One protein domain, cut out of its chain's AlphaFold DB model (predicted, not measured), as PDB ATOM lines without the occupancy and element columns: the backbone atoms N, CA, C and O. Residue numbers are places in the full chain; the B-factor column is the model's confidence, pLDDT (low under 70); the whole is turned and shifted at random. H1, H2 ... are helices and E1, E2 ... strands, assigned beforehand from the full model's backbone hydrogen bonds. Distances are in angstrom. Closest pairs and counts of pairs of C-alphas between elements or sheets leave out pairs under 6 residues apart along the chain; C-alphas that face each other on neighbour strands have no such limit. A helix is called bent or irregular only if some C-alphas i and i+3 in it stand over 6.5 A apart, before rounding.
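AT A GLANCE: This is residues 126 to 301 of the 302 residues of the protein "Copper amine oxidase N-terminal domain-containing protein" of Acetivibrio mesophilus (UniProt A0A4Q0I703). A strongly twisted sheet of six strands curls round one long helix, H3, while two short helices, H1 and H2, are on its opposite face. Helix H4, the unnamed residues 179 to 197 and the short helix H5 lie toward one end, with H4 and H5 off the sheet. The printed part has 176 residues, with five named helices and six named strands: along the chain come one strand, four helices, three strands, one helix and two strands; in the branched sheet E4 has E2 and E3 on one side and E5 on the other side, E5 is also the neighbour of E6, and these pairs are antiparallel, while E1 and E6 are parallel neighbours. The class is mixed, helices and strands, and the whole is compact, with a radius of gyration of the C-alphas of 17.4 A and spans of 54 by 36 by 26 A.

HOW THE PARTS SIT: E1, residues 132 to 134, is an edge strand, parallel to E6, residues 286 to 294; N 133 and O 292, 2.8 A apart, are within hydrogen-bond range. H1, residues 135 to 138, is on the sheet, its closest C-alphas to E6 being those of Ile 135 and Leu 294, 5.8 A apart. H2, residues 145 to 149, is on the same face, over E4, residues 238 to 250, at a height over the sheet of 8.6 A. H3, residues 160 to 178, is on the opposite face; its closest C-alphas to E2, residues 215 to 219, are those of Ser 171 and Phe 218, 5.6 A apart. H4, residues 198 to 210, is irregular, with C-alphas 199 and 202 7.4 A apart. It is close to but not clearly touching H5, residues 256 to 260: the closest C-alphas, of Asn 210 and Tyr 258, are 7.1 A apart. E2 and E3, residues 225 to 230, lie on one side of E4 and E5, residues 271 to 283, on the other side, each antiparallel to it: N 217 and O 248 are 2.8 A apart, N 226 and O 242 2.8 A, N 243 and O 278 2.8 A. E5 bends by 53 degrees at residue 274 and forms a hairpin with E6, where N 279 and O 291 are 2.8 A apart; E3 and E4 form another. Every O i to N i+4 pair is within hydrogen-bond range in H2, H3 and H5, and 7 of 9 in H4; H1 is too short for one.

IN THESE COORDINATES: E1 begins at C-alpha 132, (22.652, 6.440, 23.433). H3 runs 26.6 A from C-alpha 160, (46.386, -5.282, 18.810), and H4 19.0 A. E4 is 34.3 A long, E5 36.5 A, and E6 24.3 A, ending at C-alpha 294, (28.244, 10.829, 25.743).

THE WHOLE: The two C-alphas farthest apart, of Phe 234 and Asp 256, are 55.5 A apart. The printed part has no cut, and the link from H3 to H4, 19 residues, is long. Mean pLDDT of the printed part is 73.8; low stretches include residues 176 to 214 and 251 to 266.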
ATOM      1  N   ALA A 126      17.721  14.600  20.121       46.97
ATOM      2  CA  ALA A 126      18.140  14.178  18.782       46.97
ATOM      3  C   ALA A 126      19.244  13.103  18.790       46.97
ATOM      4  O   ALA A 126      19.430  12.415  17.793       46.97
ATOM      5  N   LEU A 127      19.978  12.969  19.900       50.62
ATOM      6  CA  LEU A 127      21.018  11.954  20.087       50.62
ATOM      7  C   LEU A 127      20.552  10.798  20.968       50.62
ATOM      8  O   LEU A 127      21.297   9.843  21.116       50.62
ATOM      9  N   SER A 128      19.367  10.877  21.579       51.78
ATOM     10  CA  SER A 128      18.907   9.846  22.502       51.78
ATOM     11  C   SER A 128      18.080   8.789  21.789       51.78
ATOM     12  O   SER A 128      16.975   9.071  21.327       51.78
ATOM     13  N   ASP A 129      18.579   7.560  21.771       57.75
ATOM     14  CA  ASP A 129      17.819   6.374  21.392       57.75
ATOM     15  C   ASP A 129      18.013   5.258  22.441       57.75
ATOM     16  O   ASP A 129      18.412   5.520  23.576       57.75
ATOM     17  N   THR A 130      17.694   4.009  22.090       59.59
ATOM     18  CA  THR A 130      17.870   2.845  22.975       59.59
ATOM     19  C   THR A 130      19.328   2.596  23.381       59.59
ATOM     20  O   THR A 130      19.569   2.033  24.446       59.59
ATOM     21  N   TYR A 131      20.287   2.981  22.541       67.88
ATOM     22  CA  TYR A 131      21.715   2.768  22.737       67.88
ATOM     23  C   TYR A 131      22.392   4.001  23.344       67.88
ATOM     24  O   TYR A 131      23.313   3.844  24.137       67.88
ATOM     25  N   TYR A 132      21.958   5.220  23.016       71.50
ATOM     26  CA  TYR A 132      22.652   6.440  23.433       71.50
ATOM     27  C   TYR A 132      22.216   6.966  24.816       71.50
ATOM     28  O   TYR A 132      21.058   7.318  25.043       71.50
ATOM     29  N   GLU A 133      23.175   7.127  25.734       73.94
ATOM     30  CA  GLU A 133      22.984   7.657  27.090       73.94
ATOM     31  C   GLU A 133      23.984   8.771  27.445       73.94
ATOM     32  O   GLU A 133      25.086   8.864  26.914       73.94
ATOM     33  N   CYS A 134      23.584   9.682  28.335       75.75
ATOM     34  CA  CYS A 134      24.478  10.722  28.833       75.75
ATOM     35  C   CYS A 134      25.191  10.201  30.076       75.75
ATOM     36  O   CYS A 134      24.542   9.659  30.967       75.75
ATOM     37  N   ILE A 135      26.495  10.448  30.189       77.81
ATOM     38  CA  ILE A 135      27.286  10.061  31.362       77.81
ATOM     39  C   ILE A 135      26.705  10.606  32.677       77.81
ATOM     40  O   ILE A 135      26.677   9.907  33.688       77.81
ATOM     41  N   ALA A 136      26.119  11.808  32.648       74.00
ATOM     42  CA  ALA A 136      25.457  12.407  33.804       74.00
ATOM     43  C   ALA A 136      24.233  11.597  34.272       74.00
ATOM     44  O   ALA A 136      23.889  11.625  35.453       74.00
ATOM     45  N   ASN A 137      23.592  10.821  33.386       72.44
ATOM     46  CA  ASN A 137      22.511   9.912  33.777       72.44
ATOM     47  C   ASN A 137      23.019   8.750  34.644       72.44
ATOM     48  O   ASN A 137      22.234   8.173  35.392       72.44
ATOM     49  N   MET A 138      24.314   8.442  34.590       72.62
ATOM     50  CA  MET A 138      24.955   7.416  35.411       72.62
ATOM     51  C   MET A 138      25.481   7.978  36.746       72.62
ATOM     52  O   MET A 138      26.150   7.259  37.483       72.62
ATOM     53  N   ASN A 139      25.184   9.248  37.072       72.75
ATOM     54  CA  ASN A 139      25.677   9.948  38.268       72.75
ATOM     55  C   ASN A 139      27.212   9.888  38.412       72.75
ATOM     56  O   ASN A 139      27.739   9.802  39.520       72.75
ATOM     57  N   THR A 140      27.924   9.921  37.288       81.88
ATOM     58  CA  THR A 140      29.388   9.893  37.220       81.88
ATOM     59  C   THR A 140      29.869  10.891  36.170       81.88
ATOM     60  O   THR A 140      29.070  11.476  35.437       81.88
ATOM     61  N   ASP A 141      31.180  11.076  36.090       87.81
ATOM     62  CA  ASP A 141      31.847  11.726  34.970       87.81
ATOM     63  C   ASP A 141      32.561  10.698  34.080       87.81
ATOM     64  O   ASP A 141      32.641   9.502  34.388       87.81
ATOM     65  N   PHE A 142      33.071  11.182  32.950       88.62
ATOM     66  CA  PHE A 142      33.709  10.342  31.945       88.62
ATOM     67  C   PHE A 142      35.042   9.736  32.419       88.62
ATOM     68  O   PHE A 142      35.424   8.662  31.959       88.62
ATOM     69  N   GLU A 143      35.734  10.382  33.363       90.56
ATOM     70  CA  GLU A 143      37.001   9.888  33.924       90.56
ATOM     71  C   GLU A 143      36.776   8.679  34.844       90.56
ATOM     72  O   GLU A 143      37.604   7.771  34.915       90.56
ATOM     73  N   ASN A 144      35.624   8.633  35.515       91.06
ATOM     74  CA  ASN A 144      35.239   7.549  36.413       91.06
ATOM     75  C   ASN A 144      34.371   6.468  35.739       91.06
ATOM     76  O   ASN A 144      34.045   5.462  36.373       91.06
ATOM     77  N   LEU A 145      34.039   6.625  34.451       90.69
ATOM     78  CA  LEU A 145      33.190   5.695  33.700       90.69
ATOM     79  C   LEU A 145      33.747   4.265  33.670       90.69
ATOM     80  O   LEU A 145      33.046   3.317  34.019       90.69
ATOM     81  N   ILE A 146      35.002   4.095  33.247       92.50
ATOM     82  CA  ILE A 146      35.597   2.758  33.128       92.50
ATOM     83  C   ILE A 146      35.687   2.076  34.500       92.50
ATOM     84  O   ILE A 146      35.185   0.961  34.612       92.50
ATOM     85  N   PRO A 147      36.243   2.703  35.559       91.50
ATOM     86  CA  PRO A 147      36.252   2.108  36.896       91.50
ATOM     87  C   PRO A 147      34.871   1.672  37.400       91.50
ATOM     88  O   PRO A 147      34.771   0.628  38.038       91.50
ATOM     89  N   LEU A 148      33.820   2.442  37.100       86.88
ATOM     90  CA  LEU A 148      32.448   2.124  37.494       86.88
ATOM     91  C   LEU A 148      31.916   0.858  36.805       86.88
ATOM     92  O   LEU A 148      31.191   0.085  37.427       86.88
ATOM     93  N   LEU A 149      32.257   0.654  35.530       88.12
ATOM     94  CA  LEU A 149      31.745  -0.459  34.723       88.12
ATOM     95  C   LEU A 149      32.617  -1.717  34.769       88.12
ATOM     96  O   LEU A 149      32.178  -2.784  34.345       88.12
ATOM     97  N   LYS A 150      33.864  -1.600  35.224       91.75
ATOM     98  CA  LYS A 150      34.868  -2.654  35.088       91.75
ATOM     99  C   LYS A 150      34.783  -3.682  36.214       91.75
ATOM    100  O   LYS A 150      34.851  -3.345  37.394       91.75
ATOM    101  N   TYR A 151      34.722  -4.960  35.847       88.12
ATOM    102  CA  TYR A 151      34.747  -6.067  36.800       88.12
ATOM    103  C   TYR A 151      36.148  -6.212  37.437       88.12
ATOM    104  O   TYR A 151      37.157  -6.080  36.736       88.12
ATOM    105  N   PRO A 152      36.269  -6.513  38.749       81.50
ATOM    106  CA  PRO A 152      37.548  -6.435  39.468       81.50
ATOM    107  C   PRO A 152      38.608  -7.470  39.051       81.50
ATOM    108  O   PRO A 152      39.781  -7.283  39.366       81.50
ATOM    109  N   ASN A 153      38.233  -8.547  38.351       85.12
ATOM    110  CA  ASN A 153      39.110  -9.695  38.076       85.12
ATOM    111  C   ASN A 153      39.138 -10.092  36.591       85.12
ATOM    112  O   ASN A 153      38.842 -11.233  36.251       85.12
ATOM    113  N   ILE A 154      39.503  -9.158  35.714       86.56
ATOM    114  CA  ILE A 154      39.628  -9.431  34.276       86.56
ATOM    115  C   ILE A 154      40.961 -10.119  33.974       86.56
ATOM    116  O   ILE A 154      42.039  -9.627  34.316       86.56
ATOM    117  N   THR A 155      40.879 -11.242  33.276       87.12
ATOM    118  CA  THR A 155      42.003 -12.084  32.854       87.12
ATOM    119  C   THR A 155      42.282 -12.003  31.354       87.12
ATOM    120  O   THR A 155      43.438 -12.136  30.940       87.12
ATOM    121  N   VAL A 156      41.258 -11.742  30.535       88.69
ATOM    122  CA  VAL A 156      41.392 -11.637  29.074       88.69
ATOM    123  C   VAL A 156      42.231 -10.417  28.685       88.69
ATOM    124  O   VAL A 156      42.011  -9.299  29.153       88.69
ATOM    125  N   LYS A 157      43.187 -10.626  27.774       89.88
ATOM    126  CA  LYS A 157      44.003  -9.568  27.169       89.88
ATOM    127  C   LYS A 157      43.804  -9.572  25.662       89.88
ATOM    128  O   LYS A 157      44.131 -10.557  25.011       89.88
ATOM    129  N   LEU A 158      43.316  -8.455  25.130       90.94
ATOM    130  CA  LEU A 158      43.151  -8.268  23.691       90.94
ATOM    131  C   LEU A 158      44.501  -8.054  23.005       90.94
ATOM    132  O   LEU A 158      45.324  -7.262  23.477       90.94
ATOM    133  N   THR A 159      44.677  -8.720  21.871       93.69
ATOM    134  CA  THR A 159      45.722  -8.442  20.885       93.69
ATOM    135  C   THR A 159      45.474  -7.107  20.184       93.69
ATOM    136  O   THR A 159      44.345  -6.612  20.144       93.69
ATOM    137  N   ASP A 160      46.511  -6.535  19.570       94.56
ATOM    138  CA  ASP A 160      46.386  -5.282  18.810       94.56
ATOM    139  C   ASP A 160      45.351  -5.403  17.683       94.56
ATOM    140  O   ASP A 160      44.508  -4.526  17.512       94.56
ATOM    141  N   LYS A 161      45.323  -6.551  16.995       94.62
ATOM    142  CA  LYS A 161      44.350  -6.835  15.934       94.62
ATOM    143  C   LYS A 161      42.907  -6.863  16.445       94.62
ATOM    144  O   LYS A 161      42.000  -6.402  15.759       94.62
ATOM    145  N   GLU A 162      42.671  -7.419  17.631       93.19
ATOM    146  CA  GLU A 162      41.332  -7.414  18.235       93.19
ATOM    147  C   GLU A 162      40.915  -5.998  18.631       93.19
ATOM    148  O   GLU A 162      39.774  -5.611  18.405       93.19
ATOM    149  N   ARG A 163      41.844  -5.191  19.158       95.56
ATOM    150  CA  ARG A 163      41.585  -3.781  19.483       95.56
ATOM    151  C   ARG A 163      41.219  -2.976  18.241       95.56
ATOM    152  O   ARG A 163      40.231  -2.252  18.259       95.56
ATOM    153  N   GLU A 164      41.968  -3.144  17.155       95.94
ATOM    154  CA  GLU A 164      41.653  -2.532  15.860       95.94
ATOM    155  C   GLU A 164      40.272  -2.953  15.345       95.94
ATOM    156  O   GLU A 164      39.529  -2.123  14.824       95.94
ATOM    157  N   TYR A 165      39.899  -4.222  15.528       93.44
ATOM    158  CA  TYR A 165      38.581  -4.719  15.144       93.44
ATOM    159  C   TYR A 165      37.448  -4.040  15.933       93.44
ATOM    160  O   TYR A 165      36.521  -3.513  15.318       93.44
ATOM    161  N   TYR A 166      37.533  -3.988  17.268       94.00
ATOM    162  CA  TYR A 166      36.515  -3.314  18.089       94.00
ATOM    163  C   TYR A 166      36.430  -1.815  17.791       94.00
ATOM    164  O   TYR A 166      35.333  -1.269  17.689       94.00
ATOM    165  N   LEU A 167      37.579  -1.160  17.599       95.00
ATOM    166  CA  LEU A 167      37.637   0.245  17.207       95.00
ATOM    167  C   LEU A 167      36.936   0.480  15.861       95.00
ATOM    168  O   LEU A 167      36.085   1.358  15.769       95.00
ATOM    169  N   SER A 168      37.241  -0.330  14.845       92.75
ATOM    170  CA  SER A 168      36.614  -0.235  13.519       92.75
ATOM    171  C   SER A 168      35.093  -0.389  13.589       92.75
ATOM    172  O   SER A 168      34.352   0.345  12.939       92.75
ATOM    173  N   MET A 169      34.611  -1.301  14.432       90.88
ATOM    174  CA  MET A 169      33.179  -1.526  14.630       90.88
ATOM    175  C   MET A 169      32.503  -0.357  15.353       90.88
ATOM    176  O   MET A 169      31.399   0.029  14.977       90.88
ATOM    177  N   ALA A 170      33.180   0.249  16.335       90.50
ATOM    178  CA  ALA A 170      32.704   1.459  17.002       90.50
ATOM    179  C   ALA A 170      32.632   2.644  16.030       90.50
ATOM    180  O   ALA A 170      31.591   3.292  15.953       90.50
ATOM    181  N   SER A 171      33.694   2.879  15.250       89.19
ATOM    182  CA  SER A 171      33.724   3.908  14.203       89.19
ATOM    183  C   SER A 171      32.604   3.702  13.194       89.19
ATOM    184  O   SER A 171      31.813   4.612  12.984       89.19
ATOM    185  N   SER A 172      32.483   2.493  12.640       84.62
ATOM    186  CA  SER A 172      31.457   2.163  11.649       84.62
ATOM    187  C   SER A 172      30.048   2.433  12.174       84.62
ATOM    188  O   SER A 172      29.251   3.055  11.483       84.62
ATOM    189  N   HIS A 173      29.740   2.035  13.412       80.50
ATOM    190  CA  HIS A 173      28.431   2.321  13.992       80.50
ATOM    191  C   HIS A 173      28.211   3.815  14.227       80.50
ATOM    192  O   HIS A 173      27.223   4.358  13.754       80.50
ATOM    193  N   VAL A 174      29.111   4.490  14.947       78.69
ATOM    194  CA  VAL A 174      28.930   5.906  15.299       78.69
ATOM    195  C   VAL A 174      28.841   6.773  14.045       78.69
ATOM    196  O   VAL A 174      27.962   7.624  13.939       78.69
ATOM    197  N   GLU A 175      29.713   6.538  13.069       78.38
ATOM    198  CA  GLU A 175      29.738   7.319  11.836       78.38
ATOM    199  C   GLU A 175      28.569   6.971  10.914       78.38
ATOM    200  O   GLU A 175      28.031   7.888  10.316       78.38
ATOM    201  N   ALA A 176      28.098   5.720  10.847       69.50
ATOM    202  CA  ALA A 176      26.925   5.377  10.032       69.50
ATOM    203  C   ALA A 176      25.582   5.775  10.671       69.50
ATOM    204  O   ALA A 176      24.610   5.999   9.951       69.50
ATOM    205  N   PHE A 177      25.496   5.820  12.005       61.88
ATOM    206  CA  PHE A 177      24.267   6.197  12.711       61.88
ATOM    207  C   PHE A 177      24.135   7.712  12.905       61.88
ATOM    208  O   PHE A 177      23.012   8.213  12.885       61.88
ATOM    209  N   ILE A 178      25.244   8.441  13.098       56.38
ATOM    210  CA  ILE A 178      25.222   9.893  13.349       56.38
ATOM    211  C   ILE A 178      25.742  10.712  12.144       56.38
ATOM    212  O   ILE A 178      25.316  11.851  11.960       56.38
ATOM    213  N   GLY A 179      26.657  10.178  11.325       52.16
ATOM    214  CA  GLY A 179      27.283  10.864  10.180       52.16
ATOM    215  C   GLY A 179      26.795  10.375   8.805       52.16
ATOM    216  O   GLY A 179      26.161   9.333   8.691       52.16
ATOM    217  N   ASP A 180      27.059  11.158   7.749       50.50
ATOM    218  CA  ASP A 180      26.855  10.795   6.327       50.50
ATOM    219  C   ASP A 180      25.448  10.302   5.938       50.50
ATOM    220  O   ASP A 180      25.234   9.596   4.946       50.50
ATOM    221  N   VAL A 181      24.450  10.741   6.695       50.81
ATOM    222  CA  VAL A 181      23.039  10.505   6.412       50.81
ATOM    223  C   VAL A 181      22.648  11.294   5.152       50.81
ATOM    224  O   VAL A 181      22.609  12.525   5.153       50.81
ATOM    225  N   ASP A 182      22.359  10.603   4.043       52.66
ATOM    226  CA  ASP A 182      21.861  11.230   2.809       52.66
ATOM    227  C   ASP A 182      20.376  11.589   2.947       52.66
ATOM    228  O   ASP A 182      19.496  10.868   2.477       52.66
ATOM    229  N   TYR A 183      20.106  12.730   3.579       52.03
ATOM    230  CA  TYR A 183      18.763  13.264   3.832       52.03
ATOM    231  C   TYR A 183      17.906  13.496   2.571       52.03
ATOM    232  O   TYR A 183      16.736  13.852   2.691       52.03
ATOM    233  N   THR A 184      18.450  13.320   1.359       52.28
ATOM    234  CA  THR A 184      17.671  13.420   0.112       52.28
ATOM    235  C   THR A 184      16.878  12.151  -0.214       52.28
ATOM    236  O   THR A 184      16.021  12.175  -1.100       52.28
ATOM    237  N   LYS A 185      17.135  11.043   0.493       52.50
ATOM    238  CA  LYS A 185      16.456   9.756   0.304       52.50
ATOM    239  C   LYS A 185      15.332   9.553   1.320       52.50
ATOM    240  O   LYS A 185      15.509   9.796   2.511       52.50
ATOM    241  N   GLU A 186      14.195   9.035   0.857       51.19
ATOM    242  CA  GLU A 186      13.074   8.667   1.729       51.19
ATOM    243  C   GLU A 186      13.440   7.511   2.674       51.19
ATOM    244  O   GLU A 186      14.183   6.601   2.307       51.19
ATOM    245  N   CYS A 187      12.891   7.542   3.892       45.84
ATOM    246  CA  CYS A 187      13.007   6.485   4.899       45.84
ATOM    247  C   CYS A 187      12.470   5.136   4.369       45.84
ATOM    248  O   CYS A 187      11.267   4.996   4.152       45.84
ATOM    249  N   ASP A 188      13.333   4.120   4.252       47.41
ATOM    250  CA  ASP A 188      12.969   2.729   3.948       47.41
ATOM    251  C   ASP A 188      13.231   1.852   5.189       47.41
ATOM    252  O   ASP A 188      14.384   1.584   5.536       47.41
ATOM    253  N   PRO A 189      12.178   1.387   5.882       42.91
ATOM    254  CA  PRO A 189      12.322   0.594   7.099       42.91
ATOM    255  C   PRO A 189      12.852  -0.831   6.866       42.91
ATOM    256  O   PRO A 189      13.122  -1.523   7.848       42.91
ATOM    257  N   TYR A 190      12.996  -1.279   5.614       43.00
ATOM    258  CA  TYR A 190      13.404  -2.641   5.257       43.00
ATOM    259  C   TYR A 190      14.735  -2.711   4.498       43.00
ATOM    260  O   TYR A 190      15.328  -3.790   4.434       43.00
ATOM    261  N   ILE A 191      15.218  -1.594   3.941       43.34
ATOM    262  CA  ILE A 191      16.465  -1.542   3.170       43.34
ATOM    263  C   ILE A 191      17.354  -0.403   3.701       43.34
ATOM    264  O   ILE A 191      17.067   0.767   3.445       43.34
ATOM    265  N   PRO A 192      18.492  -0.700   4.361       42.00
ATOM    266  CA  PRO A 192      19.405   0.304   4.927       42.00
ATOM    267  C   PRO A 192      20.199   1.091   3.862       42.00
ATOM    268  O   PRO A 192      21.275   1.613   4.126       42.00
ATOM    269  N   THR A 193      19.695   1.168   2.627       38.78
ATOM    270  CA  THR A 193      20.138   2.140   1.617       38.78
ATOM    271  C   THR A 193      19.422   3.479   1.756       38.78
ATOM    272  O   THR A 193      19.852   4.466   1.148       38.78
ATOM    273  N   ALA A 194      18.323   3.495   2.512       36.81
ATOM    274  CA  ALA A 194      17.707   4.700   3.015       36.81
ATOM    275  C   ALA A 194      18.360   5.106   4.348       36.81
ATOM    276  O   ALA A 194      18.612   4.237   5.182       36.81
ATOM    277  N   PRO A 195      18.571   6.408   4.582       43.62
ATOM    278  CA  PRO A 195      19.207   6.961   5.785       43.62
ATOM    279  C   PRO A 195      18.571   6.568   7.134       43.62
ATOM    280  O   PRO A 195      19.136   6.851   8.185       43.62
ATOM    281  N   PHE A 196      17.390   5.944   7.132       43.00
ATOM    282  CA  PHE A 196      16.559   5.783   8.317       43.00
ATOM    283  C   PHE A 196      15.902   4.396   8.340       43.00
ATOM    284  O   PHE A 196      14.802   4.202   7.828       43.00
ATOM    285  N   ALA A 197      16.556   3.411   8.959       39.53
ATOM    286  CA  ALA A 197      15.850   2.213   9.416       39.53
ATOM    287  C   ALA A 197      14.873   2.615  10.543       39.53
ATOM    288  O   ALA A 197      15.115   3.600  11.239       39.53
ATOM    289  N   GLY A 198      13.766   1.881  10.723       37.66
ATOM    290  CA  GLY A 198      12.525   2.301  11.418       37.66
ATOM    291  C   GLY A 198      12.591   2.991  12.802       37.66
ATOM    292  O   GLY A 198      11.574   3.517  13.252       37.66
ATOM    293  N   ILE A 199      13.756   3.042  13.450       42.66
ATOM    294  CA  ILE A 199      14.091   3.808  14.667       42.66
ATOM    295  C   ILE A 199      14.081   5.326  14.399       42.66
ATOM    296  O   ILE A 199      13.726   6.130  15.259       42.66
ATOM    297  N   MET A 200      14.372   5.722  13.165       43.31
ATOM    298  CA  MET A 200      14.576   7.107  12.780       43.31
ATOM    299  C   MET A 200      13.333   7.798  12.219       43.31
ATOM    300  O   MET A 200      13.491   8.863  11.676       43.31
ATOM    301  N   ARG A 201      12.084   7.328  12.324       43.59
ATOM    302  CA  ARG A 201      10.975   8.203  11.861       43.59
ATOM    303  C   ARG A 201      10.842   9.468  12.724       43.59
ATOM    304  O   ARG A 201      10.537  10.528  12.204       43.59
ATOM    305  N   ALA A 202      11.086   9.370  14.032       43.09
ATOM    306  CA  ALA A 202      11.032  10.521  14.938       43.09
ATOM    307  C   ALA A 202      12.264  11.429  14.800       43.09
ATOM    308  O   ALA A 202      12.115  12.644  14.752       43.09
ATOM    309  N   VAL A 203      13.454  10.833  14.669       42.97
ATOM    310  CA  VAL A 203      14.711  11.563  14.456       42.97
ATOM    311  C   VAL A 203      14.814  12.085  13.017       42.97
ATOM    312  O   VAL A 203      15.210  13.219  12.851       42.97
ATOM    313  N   HIS A 204      14.356  11.360  11.989       44.97
ATOM    314  CA  HIS A 204      14.088  11.893  10.639       44.97
ATOM    315  C   HIS A 204      13.136  13.072  10.742       44.97
ATOM    316  O   HIS A 204      13.433  14.104  10.187       44.97
ATOM    317  N   ASN A 205      11.999  12.971  11.431       48.22
ATOM    318  CA  ASN A 205      11.065  14.096  11.463       48.22
ATOM    319  C   ASN A 205      11.676  15.324  12.159       48.22
ATOM    320  O   ASN A 205      11.611  16.402  11.589       48.22
ATOM    321  N   ASP A 206      12.360  15.167  13.297       47.16
ATOM    322  CA  ASP A 206      12.999  16.292  14.000       47.16
ATOM    323  C   ASP A 206      14.261  16.811  13.273       47.16
ATOM    324  O   ASP A 206      14.484  18.017  13.198       47.16
ATOM    325  N   ALA A 207      15.065  15.927  12.669       47.41
ATOM    326  CA  ALA A 207      16.301  16.250  11.949       47.41
ATOM    327  C   ALA A 207      16.095  16.611  10.468       47.41
ATOM    328  O   ALA A 207      16.954  17.270   9.903       47.41
ATOM    329  N   VAL A 208      14.984  16.243   9.827       44.62
ATOM    330  CA  VAL A 208      14.584  16.734   8.494       44.62
ATOM    331  C   VAL A 208      13.851  18.064   8.635       44.62
ATOM    332  O   VAL A 208      14.093  18.957   7.826       44.62
ATOM    333  N   GLU A 209      13.037  18.257   9.681       48.19
ATOM    334  CA  GLU A 209      12.439  19.569   9.967       48.19
ATOM    335  C   GLU A 209      13.481  20.589  10.463       48.19
ATOM    336  O   GLU A 209      13.357  21.766  10.129       48.19
ATOM    337  N   ASN A 210      14.536  20.167  11.184       48.97
ATOM    338  CA  ASN A 210      15.517  21.089  11.788       48.97
ATOM    339  C   ASN A 210      16.996  20.888  11.385       48.97
ATOM    340  O   ASN A 210      17.835  21.610  11.902       48.97
ATOM    341  N   SER A 211      17.349  19.948  10.499       51.47
ATOM    342  CA  SER A 211      18.690  19.747   9.886       51.47
ATOM    343  C   SER A 211      19.911  19.935  10.802       51.47
ATOM    344  O   SER A 211      20.628  20.934  10.732       51.47
ATOM    345  N   ILE A 212      20.202  18.945  11.647       59.75
ATOM    346  CA  ILE A 212      20.964  19.204  12.875       59.75
ATOM    347  C   ILE A 212      22.448  18.779  12.798       59.75
ATOM    348  O   ILE A 212      23.297  19.586  13.147       59.75
ATOM    349  N   ILE A 213      22.821  17.592  12.303       58.19
ATOM    350  CA  ILE A 213      24.236  17.156  12.198       58.19
ATOM    351  C   ILE A 213      24.445  16.456  10.851       58.19
ATOM    352  O   ILE A 213      23.668  15.570  10.496       58.19
ATOM    353  N   ARG A 214      25.453  16.878  10.070       58.50
ATOM    354  CA  ARG A 214      25.734  16.281   8.742       58.50
ATOM    355  C   ARG A 214      27.055  15.534   8.672       58.50
ATOM    356  O   ARG A 214      27.146  14.552   7.949       58.50
ATOM    357  N   GLU A 215      28.052  15.980   9.426       70.25
ATOM    358  CA  GLU A 215      29.356  15.334   9.468       70.25
ATOM    359  C   GLU A 215      29.697  14.987  10.908       70.25
ATOM    360  O   GLU A 215      29.561  15.819  11.812       70.25
ATOM    361  N   VAL A 216      30.148  13.750  11.094       75.56
ATOM    362  CA  VAL A 216      30.573  13.200  12.374       75.56
ATOM    363  C   VAL A 216      31.849  12.411  12.164       75.56
ATOM    364  O   VAL A 216      32.001  11.730  11.155       75.56
ATOM    365  N   LYS A 217      32.771  12.507  13.116       84.31
ATOM    366  CA  LYS A 217      33.996  11.712  13.142       84.31
ATOM    367  C   LYS A 217      34.176  11.121  14.523       84.31
ATOM    368  O   LYS A 217      34.194  11.857  15.514       84.31
ATOM    369  N   PHE A 218      34.342   9.806  14.588       88.94
ATOM    370  CA  PHE A 218      34.711   9.144  15.828       88.94
ATOM    371  C   PHE A 218      36.233   9.021  15.913       88.94
ATOM    372  O   PHE A 218      36.867   8.239  15.207       88.94
ATOM    373  N   ILE A 219      36.834   9.817  16.795       92.06
ATOM    374  CA  ILE A 219      38.278   9.872  17.003       92.06
ATOM    375  C   ILE A 219      38.641   9.026  18.221       92.06
ATOM    376  O   ILE A 219      38.377   9.402  19.364       92.06
ATOM    377  N   SER A 220      39.288   7.892  17.983       95.25
ATOM    378  CA  SER A 220      39.785   6.987  19.019       95.25
ATOM    379  C   SER A 220      41.046   6.264  18.531       95.25
ATOM    380  O   SER A 220      41.498   6.471  17.404       95.25
ATOM    381  N   ASP A 221      41.653   5.457  19.394       94.75
ATOM    382  CA  ASP A 221      42.848   4.678  19.100       94.75
ATOM    383  C   ASP A 221      42.772   3.285  19.760       94.75
ATOM    384  O   ASP A 221      42.055   3.114  20.750       94.75
ATOM    385  N   PRO A 222      43.498   2.265  19.257       94.75
ATOM    386  CA  PRO A 222      43.407   0.902  19.791       94.75
ATOM    387  C   PRO A 222      43.726   0.769  21.295       94.75
ATOM    388  O   PRO A 222      43.273  -0.180  21.944       94.75
ATOM    389  N   SER A 223      44.482   1.705  21.886       95.00
ATOM    390  CA  SER A 223      44.772   1.705  23.327       95.00
ATOM    391  C   SER A 223      43.569   2.120  24.180       95.00
ATOM    392  O   SER A 223      43.534   1.804  25.367       95.00
ATOM    393  N   LYS A 224      42.556   2.755  23.577       96.69
ATOM    394  CA  LYS A 224      41.290   3.154  24.218       96.69
ATOM    395  C   LYS A 224      40.233   2.059  24.266       96.69
ATOM    396  O   LYS A 224      39.129   2.298  24.761       96.69
ATOM    397  N   VAL A 225      40.562   0.878  23.751       96.56
ATOM    398  CA  VAL A 225      39.723  -0.313  23.855       96.56
ATOM    399  C   VAL A 225      39.986  -0.978  25.202       96.56
ATOM    400  O   VAL A 225      41.114  -1.359  25.510       96.56
ATOM    401  N   GLU A 226      38.961  -1.167  26.017       95.69
ATOM    402  CA  GLU A 226      39.085  -1.842  27.305       95.69
ATOM    403  C   GLU A 226      38.107  -3.004  27.418       95.69
ATOM    404  O   GLU A 226      36.962  -2.922  26.992       95.69
ATOM    405  N   VAL A 227      38.566  -4.100  28.022       93.75
ATOM    406  CA  VAL A 227      37.677  -5.177  28.463       93.75
ATOM    407  C   VAL A 227      37.059  -4.737  29.784       93.75
ATOM    408  O   VAL A 227      37.789  -4.354  30.703       93.75
ATOM    409  N   LEU A 228      35.733  -4.781  29.869       92.38
ATOM    410  CA  LEU A 228      34.984  -4.487  31.090       92.38
ATOM    411  C   LEU A 228      34.653  -5.760  31.869       92.38
ATOM    412  O   LEU A 228      34.649  -5.738  33.097       92.38
ATOM    413  N   GLN A 229      34.433  -6.871  31.167       90.38
ATOM    414  CA  GLN A 229      34.104  -8.161  31.761       90.38
ATOM    415  C   GLN A 229      34.572  -9.294  30.846       90.38
ATOM    416  O   GLN A 229      34.514  -9.177  29.621       90.38
ATOM    417  N   ASP A 230      35.025 -10.401  31.430       86.12
ATOM    418  CA  ASP A 230      35.330 -11.640  30.722       86.12
ATOM    419  C   ASP A 230      34.405 -12.794  31.133       86.12
ATOM    420  O   ASP A 230      33.704 -12.753  32.148       86.12
ATOM    421  N   ALA A 231      34.357 -13.829  30.292       76.69
ATOM    422  CA  ALA A 231      33.508 -14.983  30.531       76.69
ATOM    423  C   ALA A 231      34.016 -15.805  31.725       76.69
ATOM    424  O   ALA A 231      35.171 -16.219  31.779       76.69
ATOM    425  N   THR A 232      33.120 -16.127  32.654       66.94
ATOM    426  CA  THR A 232      33.497 -16.617  33.985       66.94
ATOM    427  C   THR A 232      34.050 -18.040  34.044       66.94
ATOM    428  O   THR A 232      34.612 -18.393  35.079       66.94
ATOM    429  N   ILE A 233      33.886 -18.891  33.016       59.00
ATOM    430  CA  ILE A 233      34.199 -20.326  33.195       59.00
ATOM    431  C   ILE A 233      34.890 -21.021  32.002       59.00
ATOM    432  O   ILE A 233      35.698 -21.909  32.253       59.00
ATOM    433  N   PHE A 234      34.680 -20.642  30.728       55.88
ATOM    434  CA  PHE A 234      35.274 -21.403  29.597       55.88
ATOM    435  C   PHE A 234      35.593 -20.628  28.306       55.88
ATOM    436  O   PHE A 234      36.050 -21.250  27.346       55.88
ATOM    437  N   ALA A 235      35.376 -19.312  28.235       59.00
ATOM    438  CA  ALA A 235      35.665 -18.557  27.015       59.00
ATOM    439  C   ALA A 235      36.884 -17.650  27.204       59.00
ATOM    440  O   ALA A 235      36.964 -16.894  28.165       59.00
ATOM    441  N   LEU A 236      37.822 -17.707  26.255       68.62
ATOM    442  CA  LEU A 236      38.962 -16.784  26.154       68.62
ATOM    443  C   LEU A 236      38.551 -15.442  25.519       68.62
ATOM    444  O   LEU A 236      39.379 -14.754  24.930       68.62
ATOM    445  N   THR A 237      37.267 -15.098  25.587       78.75
ATOM    446  CA  THR A 237      36.685 -13.920  24.947       78.75
ATOM    447  C   THR A 237      36.084 -13.002  26.004       78.75
ATOM    448  O   THR A 237      35.526 -13.494  26.991       78.75
ATOM    449  N   PRO A 238      36.171 -11.679  25.810       87.19
ATOM    450  CA  PRO A 238      35.472 -10.743  26.676       87.19
ATOM    451  C   PRO A 238      33.952 -10.918  26.528       87.19
ATOM    452  O   PRO A 238      33.477 -11.311  25.461       87.19
ATOM    453  N   THR A 239      33.205 -10.634  27.592       89.00
ATOM    454  CA  THR A 239      31.740 -10.487  27.555       89.00
ATOM    455  C   THR A 239      31.360  -9.040  27.278       89.00
ATOM    456  O   THR A 239      30.440  -8.794  26.508       89.00
ATOM    457  N   ASP A 240      32.133  -8.096  27.815       92.62
ATOM    458  CA  ASP A 240      31.912  -6.668  27.624       92.62
ATOM    459  C   ASP A 240      33.214  -5.985  27.204       92.62
ATOM    460  O   ASP A 240      34.264  -6.155  27.838       92.62
ATOM    461  N   VAL A 241      33.136  -5.177  26.151       94.56
ATOM    462  CA  VAL A 241      34.241  -4.347  25.653       94.56
ATOM    463  C   VAL A 241      33.748  -2.919  25.511       94.56
ATOM    464  O   VAL A 241      32.621  -2.693  25.093       94.56
ATOM    465  N   ILE A 242      34.584  -1.942  25.832       95.88
ATOM    466  CA  ILE A 242      34.279  -0.530  25.632       95.88
ATOM    467  C   ILE A 242      35.366   0.132  24.795       95.88
ATOM    468  O   ILE A 242      36.550  -0.151  24.965       95.88
ATOM    469  N   VAL A 243      34.968   1.023  23.896       97.00
ATOM    470  CA  VAL A 243      35.877   1.862  23.113       97.00
ATOM    471  C   VAL A 243      35.604   3.309  23.476       97.00
ATOM    472  O   VAL A 243      34.526   3.823  23.191       97.00
ATOM    473  N   THR A 244      36.565   3.968  24.116       96.69
ATOM    474  CA  THR A 244      36.448   5.395  24.460       96.69
ATOM    475  C   THR A 244      37.112   6.272  23.411       96.69
ATOM    476  O   THR A 244      38.042   5.856  22.725       96.69
ATOM    477  N   GLY A 245      36.650   7.503  23.257       94.62
ATOM    478  CA  GLY A 245      37.211   8.434  22.290       94.62
ATOM    479  C   GLY A 245      36.550   9.797  22.358       94.62
ATOM    480  O   GLY A 245      35.998  10.200  23.384       94.62
ATOM    481  N   ARG A 246      36.616  10.509  21.238       91.44
ATOM    482  CA  ARG A 246      35.956  11.793  21.035       91.44
ATOM    483  C   ARG A 246      35.065  11.732  19.810       91.44
ATOM    484  O   ARG A 246      35.492  11.269  18.757       91.44
ATOM    485  N   LEU A 247      33.853  12.236  19.952       86.44
ATOM    486  CA  LEU A 247      32.970  12.541  18.846       86.44
ATOM    487  C   LEU A 247      33.262  13.968  18.398       86.44
ATOM    488  O   LEU A 247      33.212  14.884  19.218       86.44
ATOM    489  N   GLU A 248      33.570  14.163  17.125       86.62
ATOM    490  CA  GLU A 248      33.610  15.484  16.504       86.62
ATOM    491  C   GLU A 248      32.442  15.611  15.538       86.62
ATOM    492  O   GLU A 248      32.187  14.682  14.778       86.62
ATOM    493  N   PHE A 249      31.734  16.734  15.556       78.19
ATOM    494  CA  PHE A 249      30.552  16.921  14.717       78.19
ATOM    495  C   PHE A 249      30.270  18.399  14.440       78.19
ATOM    496  O   PHE A 249      30.758  19.275  15.151       78.19
ATOM    497  N   ILE A 250      29.480  18.686  13.404       74.88
ATOM    498  CA  ILE A 250      29.157  20.055  12.973       74.88
ATOM    499  C   ILE A 250      27.663  20.225  12.680       74.88
ATOM    500  O   ILE A 250      27.030  19.403  12.009       74.88
ATOM    501  N   TYR A 251      27.118  21.353  13.145       68.88
ATOM    502  CA  TYR A 251      25.753  21.785  12.849       68.88
ATOM    503  C   TYR A 251      25.716  22.596  11.553       68.88
ATOM    504  O   TYR A 251      26.194  23.727  11.525       68.88
ATOM    505  N   HIS A 252      25.144  22.068  10.471       67.19
ATOM    506  CA  HIS A 252      25.118  22.793   9.189       67.19
ATOM    507  C   HIS A 252      23.890  23.676   9.002       67.19
ATOM    508  O   HIS A 252      24.009  24.773   8.464       67.19
ATOM    509  N   GLU A 253      22.699  23.214   9.373       63.25
ATOM    510  CA  GLU A 253      21.440  23.886   9.023       63.25
ATOM    511  C   GLU A 253      20.433  23.920  10.170       63.25
ATOM    512  O   GLU A 253      19.259  24.188   9.936       63.25
ATOM    513  N   ALA A 254      20.919  23.745  11.401       62.31
ATOM    514  CA  ALA A 254      20.103  23.874  12.596       62.31
ATOM    515  C   ALA A 254      19.380  25.227  12.601       62.31
ATOM    516  O   ALA A 254      20.012  26.262  12.363       62.31
ATOM    517  N   SER A 255      18.065  25.207  12.836       64.31
ATOM    518  CA  SER A 255      17.270  26.428  12.982       64.31
ATOM    519  C   SER A 255      17.728  27.215  14.215       64.31
ATOM    520  O   SER A 255      18.165  26.627  15.207       64.31
ATOM    521  N   ASP A 256      17.618  28.545  14.175       69.50
ATOM    522  CA  ASP A 256      17.973  29.389  15.327       69.50
ATOM    523  C   ASP A 256      17.129  29.013  16.561       69.50
ATOM    524  O   ASP A 256      17.661  28.896  17.660       69.50
ATOM    525  N   GLU A 257      15.846  28.682  16.362       63.16
ATOM    526  CA  GLU A 257      14.950  28.170  17.411       63.16
ATOM    527  C   GLU A 257      15.469  26.866  18.045       63.16
ATOM    528  O   GLU A 257      15.388  26.680  19.261       63.16
ATOM    529  N   TYR A 258      16.037  25.960  17.243       57.62
ATOM    530  CA  TYR A 258      16.651  24.737  17.751       57.62
ATOM    531  C   TYR A 258      17.923  25.036  18.554       57.62
ATOM    532  O   TYR A 258      18.115  24.476  19.634       57.62
ATOM    533  N   LEU A 259      18.788  25.922  18.049       63.03
ATOM    534  CA  LEU A 259      20.049  26.287  18.701       63.03
ATOM    535  C   LEU A 259      19.839  27.082  20.001       63.03
ATOM    536  O   LEU A 259      20.593  26.893  20.959       63.03
ATOM    537  N   ASP A 260      18.783  27.895  20.085       65.56
ATOM    538  CA  ASP A 260      18.418  28.666  21.282       65.56
ATOM    539  C   ASP A 260      18.137  27.773  22.500       65.56
ATOM    540  O   ASP A 260      18.404  28.165  23.639       65.56
ATOM    541  N   ARG A 261      17.700  26.524  22.281       59.88
ATOM    542  CA  ARG A 261      17.519  25.519  23.349       59.88
ATOM    543  C   ARG A 261      18.815  25.196  24.093       59.88
ATOM    544  O   ARG A 261      18.764  24.666  25.200       59.88
ATOM    545  N   PHE A 262      19.963  25.495  23.492       60.47
ATOM    546  CA  PHE A 262      21.283  25.274  24.072       60.47
ATOM    547  C   PHE A 262      21.875  26.545  24.687       60.47
ATOM    548  O   PHE A 262      23.064  26.559  25.000       60.47
ATOM    549  N   GLU A 263      21.081  27.607  24.870       65.38
ATOM    550  CA  GLU A 263      21.495  28.859  25.525       65.38
ATOM    551  C   GLU A 263      22.753  29.477  24.879       65.38
ATOM    552  O   GLU A 263      23.647  29.984  25.557       65.38
ATOM    553  N   GLY A 264      22.862  29.377  23.549       65.12
ATOM    554  CA  GLY A 264      24.000  29.895  22.781       65.12
ATOM    555  C   GLY A 264      25.285  29.062  22.862       65.12
ATOM    556  O   GLY A 264      26.316  29.493  22.343       65.12
ATOM    557  N   LYS A 265      25.250  27.872  23.482       65.06
ATOM    558  CA  LYS A 265      26.403  26.951  23.551       65.06
ATOM    559  C   LYS A 265      26.728  26.300  22.209       65.06
ATOM    560  O   LYS A 265      27.864  25.885  22.006       65.06
ATOM    561  N   LEU A 266      25.747  26.207  21.312       68.62
ATOM    562  CA  LEU A 266      25.884  25.581  20.001       68.62
ATOM    563  C   LEU A 266      25.578  26.587  18.890       68.62
ATOM    564  O   LEU A 266      24.647  27.382  19.000       68.62
ATOM    565  N   LYS A 267      26.372  26.548  17.818       73.25
ATOM    566  CA  LYS A 267      26.305  27.465  16.679       73.25
ATOM    567  C   LYS A 267      26.397  26.700  15.369       73.25
ATOM    568  O   LYS A 267      27.149  25.735  15.232       73.25
ATOM    569  N   LYS A 268      25.681  27.203  14.368       76.62
ATOM    570  CA  LYS A 268      25.784  26.731  12.991       76.62
ATOM    571  C   LYS A 268      27.181  26.998  12.415       76.62
ATOM    572  O   LYS A 268      27.756  28.065  12.617       76.62
ATOM    573  N   GLY A 269      27.706  26.031  11.669       77.06
ATOM    574  CA  GLY A 269      29.006  26.089  11.001       77.06
ATOM    575  C   GLY A 269      30.209  25.875  11.922       77.06
ATOM    576  O   GLY A 269      31.339  26.009  11.461       77.06
ATOM    577  N   VAL A 270      29.987  25.553  13.200       79.38
ATOM    578  CA  VAL A 270      31.049  25.328  14.184       79.38
ATOM    579  C   VAL A 270      31.200  23.834  14.443       79.38
ATOM    580  O   VAL A 270      30.212  23.121  14.628       79.38
ATOM    581  N   TRP A 271      32.449  23.367  14.440       82.69
ATOM    582  CA  TRP A 271      32.789  22.018  14.871       82.69
ATOM    583  C   TRP A 271      32.802  21.954  16.392       82.69
ATOM    584  O   TRP A 271      33.454  22.762  17.052       82.69
ATOM    585  N   TYR A 272      32.123  20.955  16.930       80.81
ATOM    586  CA  TYR A 272      32.101  20.636  18.345       80.81
ATOM    587  C   TYR A 272      32.775  19.296  18.590       80.81
ATOM    588  O   TYR A 272      32.764  18.413  17.731       80.81
ATOM    589  N   SER A 273      33.348  19.143  19.780       84.38
ATOM    590  CA  SER A 273      33.849  17.870  20.276       84.38
ATOM    591  C   SER A 273      33.219  17.519  21.617       84.38
ATOM    592  O   SER A 273      32.984  18.390  22.452       84.38
ATOM    593  N   THR A 274      32.962  16.232  21.822       85.25
ATOM    594  CA  THR A 274      32.590  15.661  23.117       85.25
ATOM    595  C   THR A 274      33.260  14.301  23.318       85.25
ATOM    596  O   THR A 274      33.628  13.631  22.352       85.25
ATOM    597  N   LYS A 275      33.432  13.873  24.571       91.19
ATOM    598  CA  LYS A 275      33.856  12.509  24.891       91.19
ATOM    599  C   LYS A 275      32.708  11.532  24.629       91.19
ATOM    600  O   LYS A 275      31.553  11.796  24.955       91.19
ATOM    601  N   ILE A 276      33.049  10.385  24.052       90.25
ATOM    602  CA  ILE A 276      32.103   9.322  23.703       90.25
ATOM    603  C   ILE A 276      32.697   7.953  24.029       90.25
ATOM    604  O   ILE A 276      33.902   7.738  23.868       90.25
ATOM    605  N   ALA A 277      31.876   7.031  24.523       93.38
ATOM    606  CA  ALA A 277      32.249   5.642  24.748       93.38
ATOM    607  C   ALA A 277      31.242   4.707  24.087       93.38
ATOM    608  O   ALA A 277      30.046   4.881  24.266       93.38
ATOM    609  N   VAL A 278      31.711   3.699  23.362       92.56
ATOM    610  CA  VAL A 278      30.866   2.674  22.739       92.56
ATOM    611  C   VAL A 278      31.084   1.365  23.482       92.56
ATOM    612  O   VAL A 278      32.190   0.825  23.457       92.56
ATOM    613  N   LYS A 279      30.055   0.879  24.174       93.62
ATOM    614  CA  LYS A 279      30.044  -0.386  24.909       93.62
ATOM    615  C   LYS A 279      29.418  -1.481  24.044       93.62
ATOM    616  O   LYS A 279      28.315  -1.323  23.522       93.62
ATOM    617  N   PHE A 280      30.126  -2.594  23.931       91.88
ATOM    618  CA  PHE A 280      29.723  -3.803  23.232       91.88
ATOM    619  C   PHE A 280      29.417  -4.913  24.227       91.88
ATOM    620  O   PHE A 280      30.191  -5.123  25.164       91.88
ATOM    621  N   LEU A 281      28.361  -5.665  23.930       89.06
ATOM    622  CA  LEU A 281      28.024  -6.925  24.573       89.06
ATOM    623  C   LEU A 281      28.314  -8.081  23.607       89.06
ATOM    624  O   LEU A 281      27.925  -8.060  22.436       89.06
ATOM    625  N   MET A 282      29.008  -9.101  24.104       86.94
ATOM    626  CA  MET A 282      29.380 -10.296  23.353       86.94
ATOM    627  C   MET A 282      28.504 -11.476  23.789       86.94
ATOM    628  O   MET A 282      28.731 -12.075  24.844       86.94
ATOM    629  N   GLU A 283      27.534 -11.866  22.961       77.75
ATOM    630  CA  GLU A 283      26.638 -12.992  23.242       77.75
ATOM    631  C   GLU A 283      26.835 -14.130  22.240       77.75
ATOM    632  O   GLU A 283      26.598 -13.981  21.051       77.75
ATOM    633  N   ARG A 284      27.237 -15.325  22.701       68.25
ATOM    634  CA  ARG A 284      27.216 -16.578  21.903       68.25
ATOM    635  C   ARG A 284      27.767 -16.460  20.463       68.25
ATOM    636  O   ARG A 284      27.287 -17.141  19.559       68.25
ATOM    637  N   GLY A 285      28.802 -15.646  20.259       66.19
ATOM    638  CA  GLY A 285      29.451 -15.452  18.958       66.19
ATOM    639  C   GLY A 285      28.904 -14.294  18.116       66.19
ATOM    640  O   GLY A 285      29.432 -14.069  17.028       66.19
ATOM    641  N   SER A 286      27.906 -13.550  18.597       76.31
ATOM    642  CA  SER A 286      27.571 -12.218  18.094       76.31
ATOM    643  C   SER A 286      28.215 -11.136  18.961       76.31
ATOM    644  O   SER A 286      28.563 -11.343  20.126       76.31
ATOM    645  N   MET A 287      28.410  -9.981  18.336       83.31
ATOM    646  CA  MET A 287      28.804  -8.746  18.988       83.31
ATOM    647  C   MET A 287      27.724  -7.727  18.685       83.31
ATOM    648  O   MET A 287      27.452  -7.453  17.514       83.31
ATOM    649  N   GLU A 288      27.139  -7.171  19.732       85.88
ATOM    650  CA  GLU A 288      26.107  -6.153  19.627       85.88
ATOM    651  C   GLU A 288      26.556  -4.906  20.372       85.88
ATOM    652  O   GLU A 288      27.285  -4.973  21.363       85.88
ATOM    653  N   ILE A 289      26.150  -3.746  19.868       84.44
ATOM    654  CA  ILE A 289      26.332  -2.507  20.612       84.44
ATOM    655  C   ILE A 289      25.269  -2.488  21.685       84.44
ATOM    656  O   ILE A 289      24.081  -2.576  21.398       84.44
ATOM    657  N   GLU A 290      25.722  -2.411  22.924       85.44
ATOM    658  CA  GLU A 290      24.842  -2.355  24.074       85.44
ATOM    659  C   GLU A 290      24.475  -0.908  24.368       85.44
ATOM    660  O   GLU A 290      23.297  -0.598  24.526       85.44
ATOM    661  N   LYS A 291      25.482  -0.022  24.428       85.69
ATOM    662  CA  LYS A 291      25.301   1.400  24.739       85.69
ATOM    663  C   LYS A 291      26.355   2.289  24.089       85.69
ATOM    664  O   LYS A 291      27.506   1.893  23.930       85.69
ATOM    665  N   VAL A 292      25.989   3.533  23.820       85.06
ATOM    666  CA  VAL A 292      26.870   4.639  23.453       85.06
ATOM    667  C   VAL A 292      26.706   5.743  24.495       85.06
ATOM    668  O   VAL A 292      25.605   6.207  24.748       85.06
ATOM    669  N   ILE A 293      27.786   6.160  25.144       85.38
ATOM    670  CA  ILE A 293      27.749   7.054  26.304       85.38
ATOM    671  C   ILE A 293      28.443   8.364  25.947       85.38
ATOM    672  O   ILE A 293      29.612   8.347  25.571       85.38
ATOM    673  N   LEU A 294      27.746   9.493  26.081       82.81
ATOM    674  CA  LEU A 294      28.244  10.829  25.743       82.81
ATOM    675  C   LEU A 294      28.442  11.708  26.979       82.81
ATOM    676  O   LEU A 294      27.593  11.757  27.876       82.81
ATOM    677  N   ASP A 295      29.532  12.471  26.981       76.56
ATOM    678  CA  ASP A 295      29.703  13.612  27.873       76.56
ATOM    679  C   ASP A 295      28.872  14.775  27.311       76.56
ATOM    680  O   ASP A 295      29.120  15.279  26.226       76.56
ATOM    681  N   ASN A 296      27.789  15.191  27.961       68.00
ATOM    682  CA  ASN A 296      26.883  16.198  27.378       68.00
ATOM    683  C   ASN A 296      27.455  17.636  27.433       68.00
ATOM    684  O   ASN A 296      26.726  18.626  27.374       68.00
ATOM    685  N   THR A 297      28.774  17.756  27.574       74.88
ATOM    686  CA  THR A 297      29.550  18.980  27.402       74.88
ATOM    687  C   THR A 297      30.172  19.014  26.011       74.88
ATOM    688  O   THR A 297      30.772  18.032  25.575       74.88
ATOM    689  N   PHE A 298      30.075  20.160  25.340       74.31
ATOM    690  CA  PHE A 298      30.595  20.351  23.990       74.31
ATOM    691  C   PHE A 298      31.672  21.432  23.991       74.31
ATOM    692  O   PHE A 298      31.453  22.530  24.501       74.31
ATOM    693  N   GLU A 299      32.825  21.123  23.408       82.19
ATOM    694  CA  GLU A 299      33.937  22.058  23.231       82.19
ATOM    695  C   GLU A 299      33.992  22.515  21.769       82.19
ATOM    696  O   GLU A 299      33.971  21.682  20.863       82.19
ATOM    697  N   GLU A 300      34.056  23.828  21.523       83.56
ATOM    698  CA  GLU A 300      34.288  24.361  20.173       83.56
ATOM    699  C   GLU A 300      35.699  23.972  19.705       83.56
ATOM    700  O   GLU A 300      36.690  24.199  20.404       83.56
ATOM    701  N   LYS A 301      35.802  23.408  18.502       76.12
ATOM    702  CA  LYS A 301      37.080  23.092  17.871       76.12
ATOM    703  C   LYS A 301      37.558  24.317  17.085       76.12
ATOM    704  O   LYS A 301      37.020  24.615  16.021       76.12
TER     705      LYS A 301